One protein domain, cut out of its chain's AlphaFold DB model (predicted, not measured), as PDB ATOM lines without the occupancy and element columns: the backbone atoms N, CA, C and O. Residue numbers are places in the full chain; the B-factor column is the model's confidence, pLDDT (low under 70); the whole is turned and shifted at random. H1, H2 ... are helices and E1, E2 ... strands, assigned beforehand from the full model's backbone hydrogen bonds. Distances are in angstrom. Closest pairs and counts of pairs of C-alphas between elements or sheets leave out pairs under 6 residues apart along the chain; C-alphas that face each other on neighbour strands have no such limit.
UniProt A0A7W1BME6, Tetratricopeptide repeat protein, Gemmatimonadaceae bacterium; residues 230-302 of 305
ATOM      1  N   ALA A 230      29.810 -26.641  -4.868       95.56
ATOM      2  CA  ALA A 230      30.172 -25.390  -4.182       95.56
ATOM      3  C   ALA A 230      29.892 -24.130  -5.038       95.56
ATOM      4  O   ALA A 230      30.837 -23.461  -5.472       95.56
ATOM      5  N   PRO A 231      28.614 -23.843  -5.345       96.56
ATOM      6  CA  PRO A 231      28.228 -22.828  -6.314       96.56
ATOM      7  C   PRO A 231      28.541 -21.426  -5.785       96.56
ATOM      8  O   PRO A 231      28.224 -21.108  -4.638       96.56
ATOM      9  N   THR A 232      29.151 -20.589  -6.627       95.62
ATOM     10  CA  THR A 232      29.299 -19.144  -6.394       95.62
ATOM     11  C   THR A 232      28.336 -18.405  -7.304       95.62
ATOM     12  O   THR A 232      28.484 -18.482  -8.519       95.62
ATOM     13  N   PHE A 233      27.370 -17.711  -6.723       94.44
ATOM     14  CA  PHE A 233      26.393 -16.898  -7.426       94.44
ATOM     15  C   PHE A 233      26.901 -15.464  -7.500       94.44
ATOM     16  O   PHE A 233      27.361 -14.910  -6.502       94.44
ATOM     17  N   ASP A 234      26.812 -14.878  -8.685       92.81
ATOM     18  CA  ASP A 234      27.182 -13.497  -8.955       92.81
ATOM     19  C   ASP A 234      25.986 -12.810  -9.615       92.81
ATOM     20  O   ASP A 234      25.658 -13.072 -10.777       92.81
ATOM     21  N   SER A 235      25.283 -11.994  -8.829       88.00
ATOM     22  CA  SER A 235      24.076 -11.269  -9.239       88.00
ATOM     23  C   SER A 235      24.392 -10.132 -10.203       88.00
ATOM     24  O   SER A 235      23.565  -9.821 -11.055       88.00
ATOM     25  N   VAL A 236      25.594  -9.557 -10.103       87.69
ATOM     26  CA  VAL A 236      26.060  -8.456 -10.949       87.69
ATOM     27  C   VAL A 236      26.327  -8.967 -12.360       87.69
ATOM     28  O   VAL A 236      25.882  -8.370 -13.336       87.69
ATOM     29  N   VAL A 237      27.009 -10.109 -12.471       91.00
ATOM     30  CA  VAL A 237      27.333 -10.732 -13.763       91.00
ATOM     31  C   VAL A 237      26.185 -11.609 -14.287       91.00
ATOM     32  O   VAL A 237      26.147 -11.949 -15.468       91.00
ATOM     33  N   GLY A 238      25.233 -11.998 -13.432       92.50
ATOM     34  CA  GLY A 238      24.136 -12.898 -13.804       92.50
ATOM     35  C   GLY A 238      24.635 -14.312 -14.102       92.50
ATOM     36  O   GLY A 238      24.290 -14.919 -15.122       92.50
ATOM     37  N   SER A 239      25.513 -14.834 -13.242       95.44
ATOM     38  CA  SER A 239      26.159 -16.128 -13.467       95.44
ATOM     39  C   SER A 239      26.347 -16.947 -12.194       95.44
ATOM     40  O   SER A 239      26.362 -16.418 -11.083       95.44
ATOM     41  N   ILE A 240      26.518 -18.258 -12.372       96.38
ATOM     42  CA  ILE A 240      26.957 -19.175 -11.323       96.38
ATOM     43  C   ILE A 240      28.270 -19.815 -11.756       96.38
ATOM     44  O   ILE A 240      28.361 -20.400 -12.834       96.38
ATOM     45  N   THR A 241      29.277 -19.757 -10.891       96.94
ATOM     46  CA  THR A 241      30.483 -20.580 -11.010       96.94
ATOM     47  C   THR A 241      30.281 -21.883 -10.249       96.94
ATOM     48  O   THR A 241      30.053 -21.876  -9.040       96.94
ATOM     49  N   LEU A 242      30.405 -23.007 -10.949       97.56
ATOM     50  CA  LEU A 242      30.314 -24.355 -10.395       97.56
ATOM     51  C   LEU A 242      31.691 -25.010 -10.405       97.56
ATOM     52  O   LEU A 242      32.455 -24.839 -11.352       97.56
ATOM     53  N   ARG A 243      32.004 -25.775  -9.359       96.69
ATOM     54  CA  ARG A 243      33.284 -26.471  -9.184       96.69
ATOM     55  C   ARG A 243      33.026 -27.959  -9.040       96.69
ATOM     56  O   ARG A 243      32.467 -28.394  -8.037       96.69
ATOM     57  N   LYS A 244      33.490 -28.764  -9.995       95.50
ATOM     58  CA  LYS A 244      33.240 -30.216 -10.064       95.50
ATOM     59  C   LYS A 244      33.563 -30.951  -8.757       95.50
ATOM     60  O   LYS A 244      32.867 -31.886  -8.379       95.50
ATOM     61  N   SER A 245      34.611 -30.528  -8.046       93.06
ATOM     62  CA  SER A 245      35.060 -31.155  -6.794       93.06
ATOM     63  C   SER A 245      34.226 -30.787  -5.556       93.06
ATOM     64  O   SER A 245      34.402 -31.393  -4.487       93.06
ATOM     65  N   GLY A 246      33.386 -29.751  -5.648       91.56
ATOM     66  CA  GLY A 246      32.710 -29.140  -4.502       91.56
ATOM     67  C   GLY A 246      33.669 -28.559  -3.459       91.56
ATOM     68  O   GLY A 246      33.297 -28.405  -2.298       91.56
ATOM     69  N   LYS A 247      34.939 -28.328  -3.821       91.44
ATOM     70  CA  LYS A 247      35.946 -27.707  -2.955       91.44
ATOM     71  C   LYS A 247      36.214 -26.284  -3.429       91.44
ATOM     72  O   LYS A 247      36.317 -26.026  -4.625       91.44
ATOM     73  N   LEU A 248      36.372 -25.381  -2.471       88.69
ATOM     74  CA  LEU A 248      36.855 -24.031  -2.722       88.69
ATOM     75  C   LEU A 248      38.386 -24.079  -2.761       88.69
ATOM     76  O   LEU A 248      39.003 -24.564  -1.814       88.69
ATOM     77  N   ALA A 249      38.978 -23.649  -3.879       73.44
ATOM     78  CA  ALA A 249      40.429 -23.679  -4.090       73.44
ATOM     79  C   ALA A 249      41.171 -22.699  -3.163       73.44
ATOM     80  O   ALA A 249      42.269 -22.983  -2.700       73.44
ATOM     81  N   THR A 250      40.533 -21.573  -2.850       75.56
ATOM     82  CA  THR A 250      41.003 -20.545  -1.918       75.56
ATOM     83  C   THR A 250      39.968 -20.364  -0.812       75.56
ATOM     84  O   THR A 250      38.791 -20.674  -1.008       75.56
ATOM     85  N   ARG A 251      40.377 -19.882   0.372       75.38
ATOM     86  CA  ARG A 251      39.410 -19.376   1.358       75.38
ATOM     87  C   ARG A 251      38.853 -18.073   0.783       75.38
ATOM     88  O   ARG A 251      39.612 -17.108   0.748       75.38
ATOM     89  N   PRO A 252      37.591 -18.028   0.323       76.94
ATOM     90  CA  PRO A 252      37.037 -16.782  -0.173       76.94
ATOM     91  C   PRO A 252      36.998 -15.785   0.986       76.94
ATOM     92  O   PRO A 252      36.676 -16.164   2.120       76.94
ATOM     93  N   SER A 253      37.369 -14.542   0.703       83.50
ATOM     94  CA  SER A 253      37.120 -13.415   1.594       83.50
ATOM     95  C   SER A 253      35.620 -13.154   1.659       83.50
ATOM     96  O   SER A 253      34.936 -13.268   0.647       83.50
ATOM     97  N   GLY A 254      35.108 -12.810   2.834       90.25
ATOM     98  CA  GLY A 254      33.689 -12.522   3.007       90.25
ATOM     99  C   GLY A 254      33.165 -12.900   4.382       90.25
ATOM    100  O   GLY A 254      33.824 -13.608   5.153       90.25
ATOM    101  N   GLU A 255      31.960 -12.425   4.668       92.94
ATOM    102  CA  GLU A 255      31.210 -12.789   5.861       92.94
ATOM    103  C   GLU A 255      30.726 -14.239   5.750       92.94
ATOM    104  O   GLU A 255      30.255 -14.684   4.701       92.94
ATOM    105  N   ARG A 256      30.851 -14.997   6.841       93.44
ATOM    106  CA  ARG A 256      30.395 -16.388   6.924       93.44
ATOM    107  C   ARG A 256      29.052 -16.426   7.623       93.44
ATOM    108  O   ARG A 256      28.986 -16.364   8.846       93.44
ATOM    109  N   VAL A 257      27.998 -16.574   6.838       94.94
ATOM    110  CA  VAL A 257      26.630 -16.708   7.326       94.94
ATOM    111  C   VAL A 257      26.340 -18.197   7.541       94.94
ATOM    112  O   VAL A 257      26.388 -18.965   6.576       94.94
ATOM    113  N   PRO A 258      26.060 -18.661   8.771       95.44
ATOM    114  CA  PRO A 258      25.733 -20.063   9.007       95.44
ATOM    115  C   PRO A 258      24.480 -20.488   8.230       95.44
ATOM    116  O   PRO A 258      23.551 -19.701   8.054       95.44
ATOM    117  N   THR A 259      24.436 -21.745   7.789       95.25
ATOM    118  CA  THR A 259      23.280 -22.316   7.088       95.25
ATOM    119  C   THR A 259      22.748 -23.567   7.762       95.25
ATOM    120  O   THR A 259      23.492 -24.353   8.359       95.25
ATOM    121  N   VAL A 260      21.432 -23.740   7.651       94.62
ATOM    122  CA  VAL A 260      20.693 -24.922   8.096       94.62
ATOM    123  C   VAL A 260      19.919 -25.474   6.905       94.62
ATOM    124  O   VAL A 260      19.201 -24.739   6.228       94.62
ATOM    125  N   VAL A 261      20.064 -26.772   6.650       92.50
ATOM    126  CA  VAL A 261      19.341 -27.491   5.594       92.50
ATOM    127  C   VAL A 261      18.456 -28.558   6.222       92.50
ATOM    128  O   VAL A 261      18.940 -29.420   6.955       92.50
ATOM    129  N   ASN A 262      17.167 -28.525   5.915       87.69
ATOM    130  CA  ASN A 262      16.191 -29.514   6.364       87.69
ATOM    131  C   ASN A 262      15.240 -29.887   5.214       87.69
ATOM    132  O   ASN A 262      15.451 -29.496   4.068       87.69
ATOM    133  N   THR A 263      14.195 -30.657   5.513       80.38
ATOM    134  CA  THR A 263      13.217 -31.121   4.517       80.38
ATOM    135  C   THR A 263      12.360 -30.003   3.922       80.38
ATOM    136  O   THR A 263      11.752 -30.209   2.878       80.38
ATOM    137  N   THR A 264      12.296 -28.828   4.557       84.12
ATOM    138  CA  THR A 264      11.518 -27.680   4.061       84.12
ATOM    139  C   THR A 264      12.364 -26.699   3.253       84.12
ATOM    140  O   THR A 264      11.819 -25.847   2.552       84.12
ATOM    141  N   GLY A 265      13.691 -26.833   3.308       87.94
ATOM    142  CA  GLY A 265      14.615 -26.167   2.407       87.94
ATOM    143  C   GLY A 265      15.911 -25.729   3.077       87.94
ATOM    144  O   GLY A 265      16.395 -26.333   4.036       87.94
ATOM    145  N   THR A 266      16.492 -24.660   2.539       91.50
ATOM    146  CA  THR A 266      17.740 -24.061   3.028       91.50
ATOM    147  C   THR A 266      17.464 -22.716   3.690       91.50
ATOM    148  O   THR A 266      16.698 -21.900   3.171       91.50
ATOM    149  N   TRP A 267      18.122 -22.483   4.822       94.19
ATOM    150  CA  TRP A 267      17.939 -21.313   5.673       94.19
ATOM    151  C   TRP A 267      19.291 -20.677   5.986       94.19
ATOM    152  O   TRP A 267      20.260 -21.381   6.284       94.19
ATOM    153  N   LEU A 268      19.343 -19.350   5.929       94.94
ATOM    154  CA  LEU A 268      20.444 -18.543   6.443       94.94
ATOM    155  C   LEU A 268      20.179 -18.230   7.916       94.94
ATOM    156  O   LEU A 268      19.036 -18.002   8.304       94.94
ATOM    157  N   VAL A 269      21.225 -18.198   8.731       94.31
ATOM    158  CA  VAL A 269      21.138 -17.794  10.135       94.31
ATOM    159  C   VAL A 269      21.644 -16.364  10.247       94.31
ATOM    160  O   VAL A 269      22.837 -16.122  10.080       94.31
ATOM    161  N   GLN A 270      20.756 -15.424  10.553       91.75
ATOM    162  CA  GLN A 270      21.119 -14.023  10.759       91.75
ATOM    163  C   GLN A 270      20.399 -13.483  11.990       91.75
ATOM    164  O   GLN A 270      19.212 -13.736  12.155       91.75
ATOM    165  N   ASN A 271      21.116 -12.758  12.856       89.00
ATOM    166  CA  ASN A 271      20.556 -12.104  14.047       89.00
ATOM    167  C   ASN A 271      19.665 -13.025  14.897       89.00
ATOM    168  O   ASN A 271      18.586 -12.624  15.319       89.00
ATOM    169  N   GLN A 272      20.111 -14.268  15.125       89.00
ATOM    170  CA  GLN A 272      19.326 -15.288  15.831       89.00
ATOM    171  C   GLN A 272      17.940 -15.488  15.199       89.00
ATOM    172  O   GLN A 272      16.919 -15.420  15.868       89.00
ATOM    173  N   SER A 273      17.895 -15.647  13.880       91.12
ATOM    174  CA  SER A 273      16.679 -15.944  13.128       91.12
ATOM    175  C   SER A 273      17.018 -16.787  11.906       91.12
ATOM    176  O   SER A 273      18.094 -16.654  11.317       91.12
ATOM    177  N   LEU A 274      16.094 -17.673  11.533       93.25
ATOM    178  CA  LEU A 274      16.182 -18.445  10.298       93.25
ATOM    179  C   LEU A 274      15.531 -17.659   9.161       93.25
ATOM    180  O   LEU A 274      14.318 -17.469   9.124       93.25
ATOM    181  N   VAL A 275      16.345 -17.235   8.203       93.56
ATOM    182  CA  VAL A 275      15.912 -16.511   7.011       93.56
ATOM    183  C   VAL A 275      15.880 -17.492   5.845       93.56
ATOM    184  O   VAL A 275      16.917 -17.955   5.367       93.56
ATOM    185  N   GLY A 276      14.676 -17.860   5.400       91.69
ATOM    186  CA  GLY A 276      14.503 -18.829   4.317       91.69
ATOM    187  C   GLY A 276      15.115 -18.312   3.021       91.69
ATOM    188  O   GLY A 276      14.932 -17.143   2.681       91.69
ATOM    189  N   LEU A 277      15.816 -19.166   2.274       89.00
ATOM    190  CA  LEU A 277      16.607 -18.731   1.117       89.00
ATOM    191  C   LEU A 277      15.767 -18.091  -0.011       89.00
ATOM    192  O   LEU A 277      16.273 -17.277  -0.775       89.00
ATOM    193  N   LYS A 278      14.470 -18.421  -0.091       86.25
ATOM    194  CA  LYS A 278      13.507 -17.814  -1.031       86.25
ATOM    195  C   LYS A 278      12.936 -16.466  -0.554       86.25
ATOM    196  O   LYS A 278      12.183 -15.830  -1.282       86.25
ATOM    197  N   SER A 279      13.217 -16.049   0.680       88.44
ATOM    198  CA  SER A 279      12.607 -14.856   1.274       88.44
ATOM    199  C   SER A 279      13.243 -13.553   0.762       88.44
ATOM    200  O   SER A 279      14.420 -13.539   0.392       88.44
ATOM    201  N   PRO A 280      12.515 -12.420   0.800       86.69
ATOM    202  CA  PRO A 280      13.096 -11.102   0.536       86.69
ATOM    203  C   PRO A 280      14.300 -10.782   1.434       86.69
ATOM    204  O   PRO A 280      15.284 -10.233   0.947       86.69
ATOM    205  N   GLY A 281      14.262 -11.196   2.707       88.19
ATOM    206  CA  GLY A 281      15.382 -11.018   3.635       88.19
ATOM    207  C   GLY A 281      16.650 -11.736   3.170       88.19
ATOM    208  O   GLY A 281      17.728 -11.151   3.180       88.19
ATOM    209  N   ALA A 282      16.528 -12.966   2.655       89.25
ATOM    210  CA  ALA A 282      17.677 -13.674   2.088       89.25
ATOM    211  C   ALA A 282      18.252 -12.949   0.865       89.25
ATOM    212  O   ALA A 282      19.467 -12.897   0.721       89.25
ATOM    213  N   ARG A 283      17.413 -12.341   0.014       86.12
ATOM    214  CA  ARG A 283      17.886 -11.555  -1.140       86.12
ATOM    215  C   ARG A 283      18.689 -10.323  -0.723       86.12
ATOM    216  O   ARG A 283      19.647  -9.985  -1.404       86.12
ATOM    217  N   GLN A 284      18.336  -9.692   0.396       86.44
ATOM    218  CA  GLN A 284      19.107  -8.576   0.944       86.44
ATOM    219  C   GLN A 284      20.490  -9.031   1.431       86.44
ATOM    220  O   GLN A 284      21.485  -8.375   1.143       86.44
ATOM    221  N   ILE A 285      20.559 -10.177   2.117       87.50
ATOM    222  CA  ILE A 285      21.827 -10.767   2.579       87.50
ATOM    223  C   ILE A 285      22.694 -11.195   1.386       87.50
ATOM    224  O   ILE A 285      23.903 -11.000   1.379       87.50
ATOM    225  N   LEU A 286      22.068 -11.782   0.367       89.81
ATOM    226  CA  LEU A 286      22.722 -12.387  -0.795       89.81
ATOM    227  C   LEU A 286      22.762 -11.459  -2.018       89.81
ATOM    228  O   LEU A 286      22.851 -11.937  -3.148       89.81
ATOM    229  N   GLY A 287      22.661 -10.144  -1.804       84.56
ATOM    230  CA  GLY A 287      22.631  -9.155  -2.885       84.56
ATOM    231  C   GLY A 287      23.960  -9.028  -3.634       84.56
ATOM    232  O   GLY A 287      23.962  -8.714  -4.823       84.56
ATOM    233  N   ALA A 288      25.073  -9.312  -2.955       87.12
ATOM    234  CA  ALA A 288      26.418  -9.338  -3.523       87.12
ATOM    235  C   ALA A 288      26.762 -10.714  -4.118       87.12
ATOM    236  O   ALA A 288      25.930 -11.615  -4.185       87.12
ATOM    237  N   ARG A 289      28.012 -10.902  -4.538       92.56
ATOM    238  CA  ARG A 289      28.536 -12.222  -4.892       92.56
ATOM    239  C   ARG A 289      28.646 -13.095  -3.643       92.56
ATOM    240  O   ARG A 289      29.137 -12.656  -2.605       92.56
ATOM    241  N   TRP A 290      28.210 -14.347  -3.722       94.00
ATOM    242  CA  TRP A 290      28.252 -15.250  -2.571       94.00
ATOM    243  C   TRP A 290      28.429 -16.706  -2.986       94.00
ATOM    244  O   TRP A 290      28.145 -17.107  -4.110       94.00
ATOM    245  N   THR A 291      28.929 -17.524  -2.066       95.44
ATOM    246  CA  THR A 291      29.256 -18.930  -2.308       95.44
ATOM    247  C   THR A 291      28.605 -19.831  -1.273       95.44
ATOM    248  O   THR A 291      28.809 -19.642  -0.075       95.44
ATOM    249  N   LEU A 292      27.885 -20.861  -1.720       95.06
ATOM    250  CA  LEU A 292      27.349 -21.893  -0.832       95.06
ATOM    251  C   LEU A 292      28.422 -22.942  -0.528       95.06
ATOM    252  O   LEU A 292      28.800 -23.732  -1.396       95.06
ATOM    253  N   ASN A 293      28.868 -23.007   0.725       94.62
ATOM    254  CA  ASN A 293      29.780 -24.039   1.206       94.62
ATOM    255  C   ASN A 293      29.017 -25.072   2.046       94.62
ATOM    256  O   ASN A 293      29.130 -25.148   3.271       94.62
ATOM    257  N   SER A 294      28.239 -25.899   1.353       92.25
ATOM    258  CA  SER A 294      27.360 -26.910   1.954       92.25
ATOM    259  C   SER A 294      28.085 -27.892   2.875       92.25
ATOM    260  O   SER A 294      27.515 -28.324   3.869       92.25
ATOM    261  N   ARG A 295      29.361 -28.198   2.607       91.06
ATOM    262  CA  ARG A 295      30.192 -29.094   3.434       91.06
ATOM    263  C   ARG A 295      30.544 -28.521   4.805       91.06
ATOM    264  O   ARG A 295      30.980 -29.270   5.672       91.06
ATOM    265  N   ARG A 296      30.420 -27.205   4.975       91.88
ATOM    266  CA  ARG A 296      30.681 -26.504   6.237       91.88
ATOM    267  C   ARG A 296      29.427 -25.880   6.850       91.88
ATOM    268  O   ARG A 296      29.545 -25.240   7.887       91.88
ATOM    269  N   GLY A 297      28.259 -26.043   6.223       94.00
ATOM    270  CA  GLY A 297      27.017 -25.434   6.710       94.00
ATOM    271  C   GLY A 297      27.134 -23.921   6.837       94.00
ATOM    272  O   GLY A 297      26.769 -23.356   7.872       94.00
ATOM    273  N   GLU A 298      27.712 -23.288   5.814       95.19
ATOM    274  CA  GLU A 298      27.903 -21.843   5.735       95.19
ATOM    275  C   GLU A 298      27.698 -21.344   4.295       95.19
ATOM    276  O   GLU A 298      27.935 -22.058   3.314       95.19
ATOM    277  N   THR A 299      27.294 -20.087   4.189       95.25
ATOM    278  CA  THR A 299      27.302 -19.281   2.974       95.25
ATOM    279  C   THR A 299      28.317 -18.167   3.170       95.25
ATOM    280  O   THR A 299      28.331 -17.514   4.209       95.25
ATOM    281  N   ILE A 300      29.189 -17.966   2.188       95.25
ATOM    282  CA  ILE A 300      30.227 -16.938   2.228       95.25
ATOM    283  C   ILE A 300      29.763 -15.787   1.346       95.25
ATOM    284  O   ILE A 300      29.661 -15.975   0.135       95.25
ATOM    285  N   VAL A 301      29.458 -14.641   1.943       93.88
ATOM    286  CA  VAL A 301      28.996 -13.437   1.243       93.88
ATOM    287  C   VAL A 301      30.175 -12.485   1.094       93.88
ATOM    288  O   VAL A 301      30.794 -12.101   2.086       93.88
ATOM    289  N   GLU A 302      30.525 -12.141  -0.142       90.56
ATOM    290  CA  GLU A 302      31.574 -11.159  -0.403       90.56
ATOM    291  C   GLU A 302      31.061  -9.770  -0.002       90.56
ATOM    292  O   GLU A 302      29.926  -9.400  -0.305       90.56
TER     293      GLU A 302
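This is residues 230 to 302 of the 305 residues of the protein "Tetratricopeptide repeat protein" of Gemmatimonadaceae bacterium (UniProt A0A7W1BME6). A single strongly twisted antiparallel sheet of seven strands makes the body, its way across turning by 62 degrees from edge to edge, and one short helix, H1, packs on it near E4 and E5. Residues 244 to 254 form the long link from edge strand E2 to E3. The printed part has 73 residues, with E1 to E5, H1, E6 and E7 along the chain; the sheet order is E2 E1 E6 E7 E3 E4 E5, and the class is mostly strand. It is compact, with a radius of gyration of the C-alphas of 11.8 A and a rounded outline of 30 by 25 by 21 A.

E6, residues 290 to 293, and E7, residues 298 to 301, are an antiparallel hairpin, with N 291 and O 300 2.8 A apart, within hydrogen-bond range. Beside E6 is E1, residues 232 to 234, with N 233 and O 290 at 2.8 A, and then edge strand E2, residues 239 to 243, with N 241 and O 232 at 2.8 A. Beside E7 is E3, residues 255 to 262, with N 257 and O 299 at 2.8 A. Its pairing is staggered: residues 255 to 258 pair with E7, and 259 to 262 with E4, residues 265 to 270. E3, E4 and E5, residues 273 to 276, form a meander, each strand the antiparallel neighbour of the one before; N 267 and O 260 are 2.9 A apart, N 275 and O 268 2.8 A. H1, residues 280 to 285, is on the sheet at a height of 7.7 A, only just over none of its strands, with 2 of its C-alphas falling on E4; its closest C-alpha pair with E5 is Ala 282 and Val 275, 5.9 A. Every O i to N i+4 pair in H1 is within hydrogen-bond range.

E1 begins at C-alpha 232 (29.299, -19.144, -6.394). E3, the longest strand, measures 22.5 A, E4 16.1 A and E2 13.3 A. E7 ends at C-alpha 301 (28.996, -13.437, 1.243).

The C-alphas farthest apart, those of Lys 244 and Gln 272, are 33.0 A apart. The printed part has no cut, and no printed residue is under 70 in pLDDT.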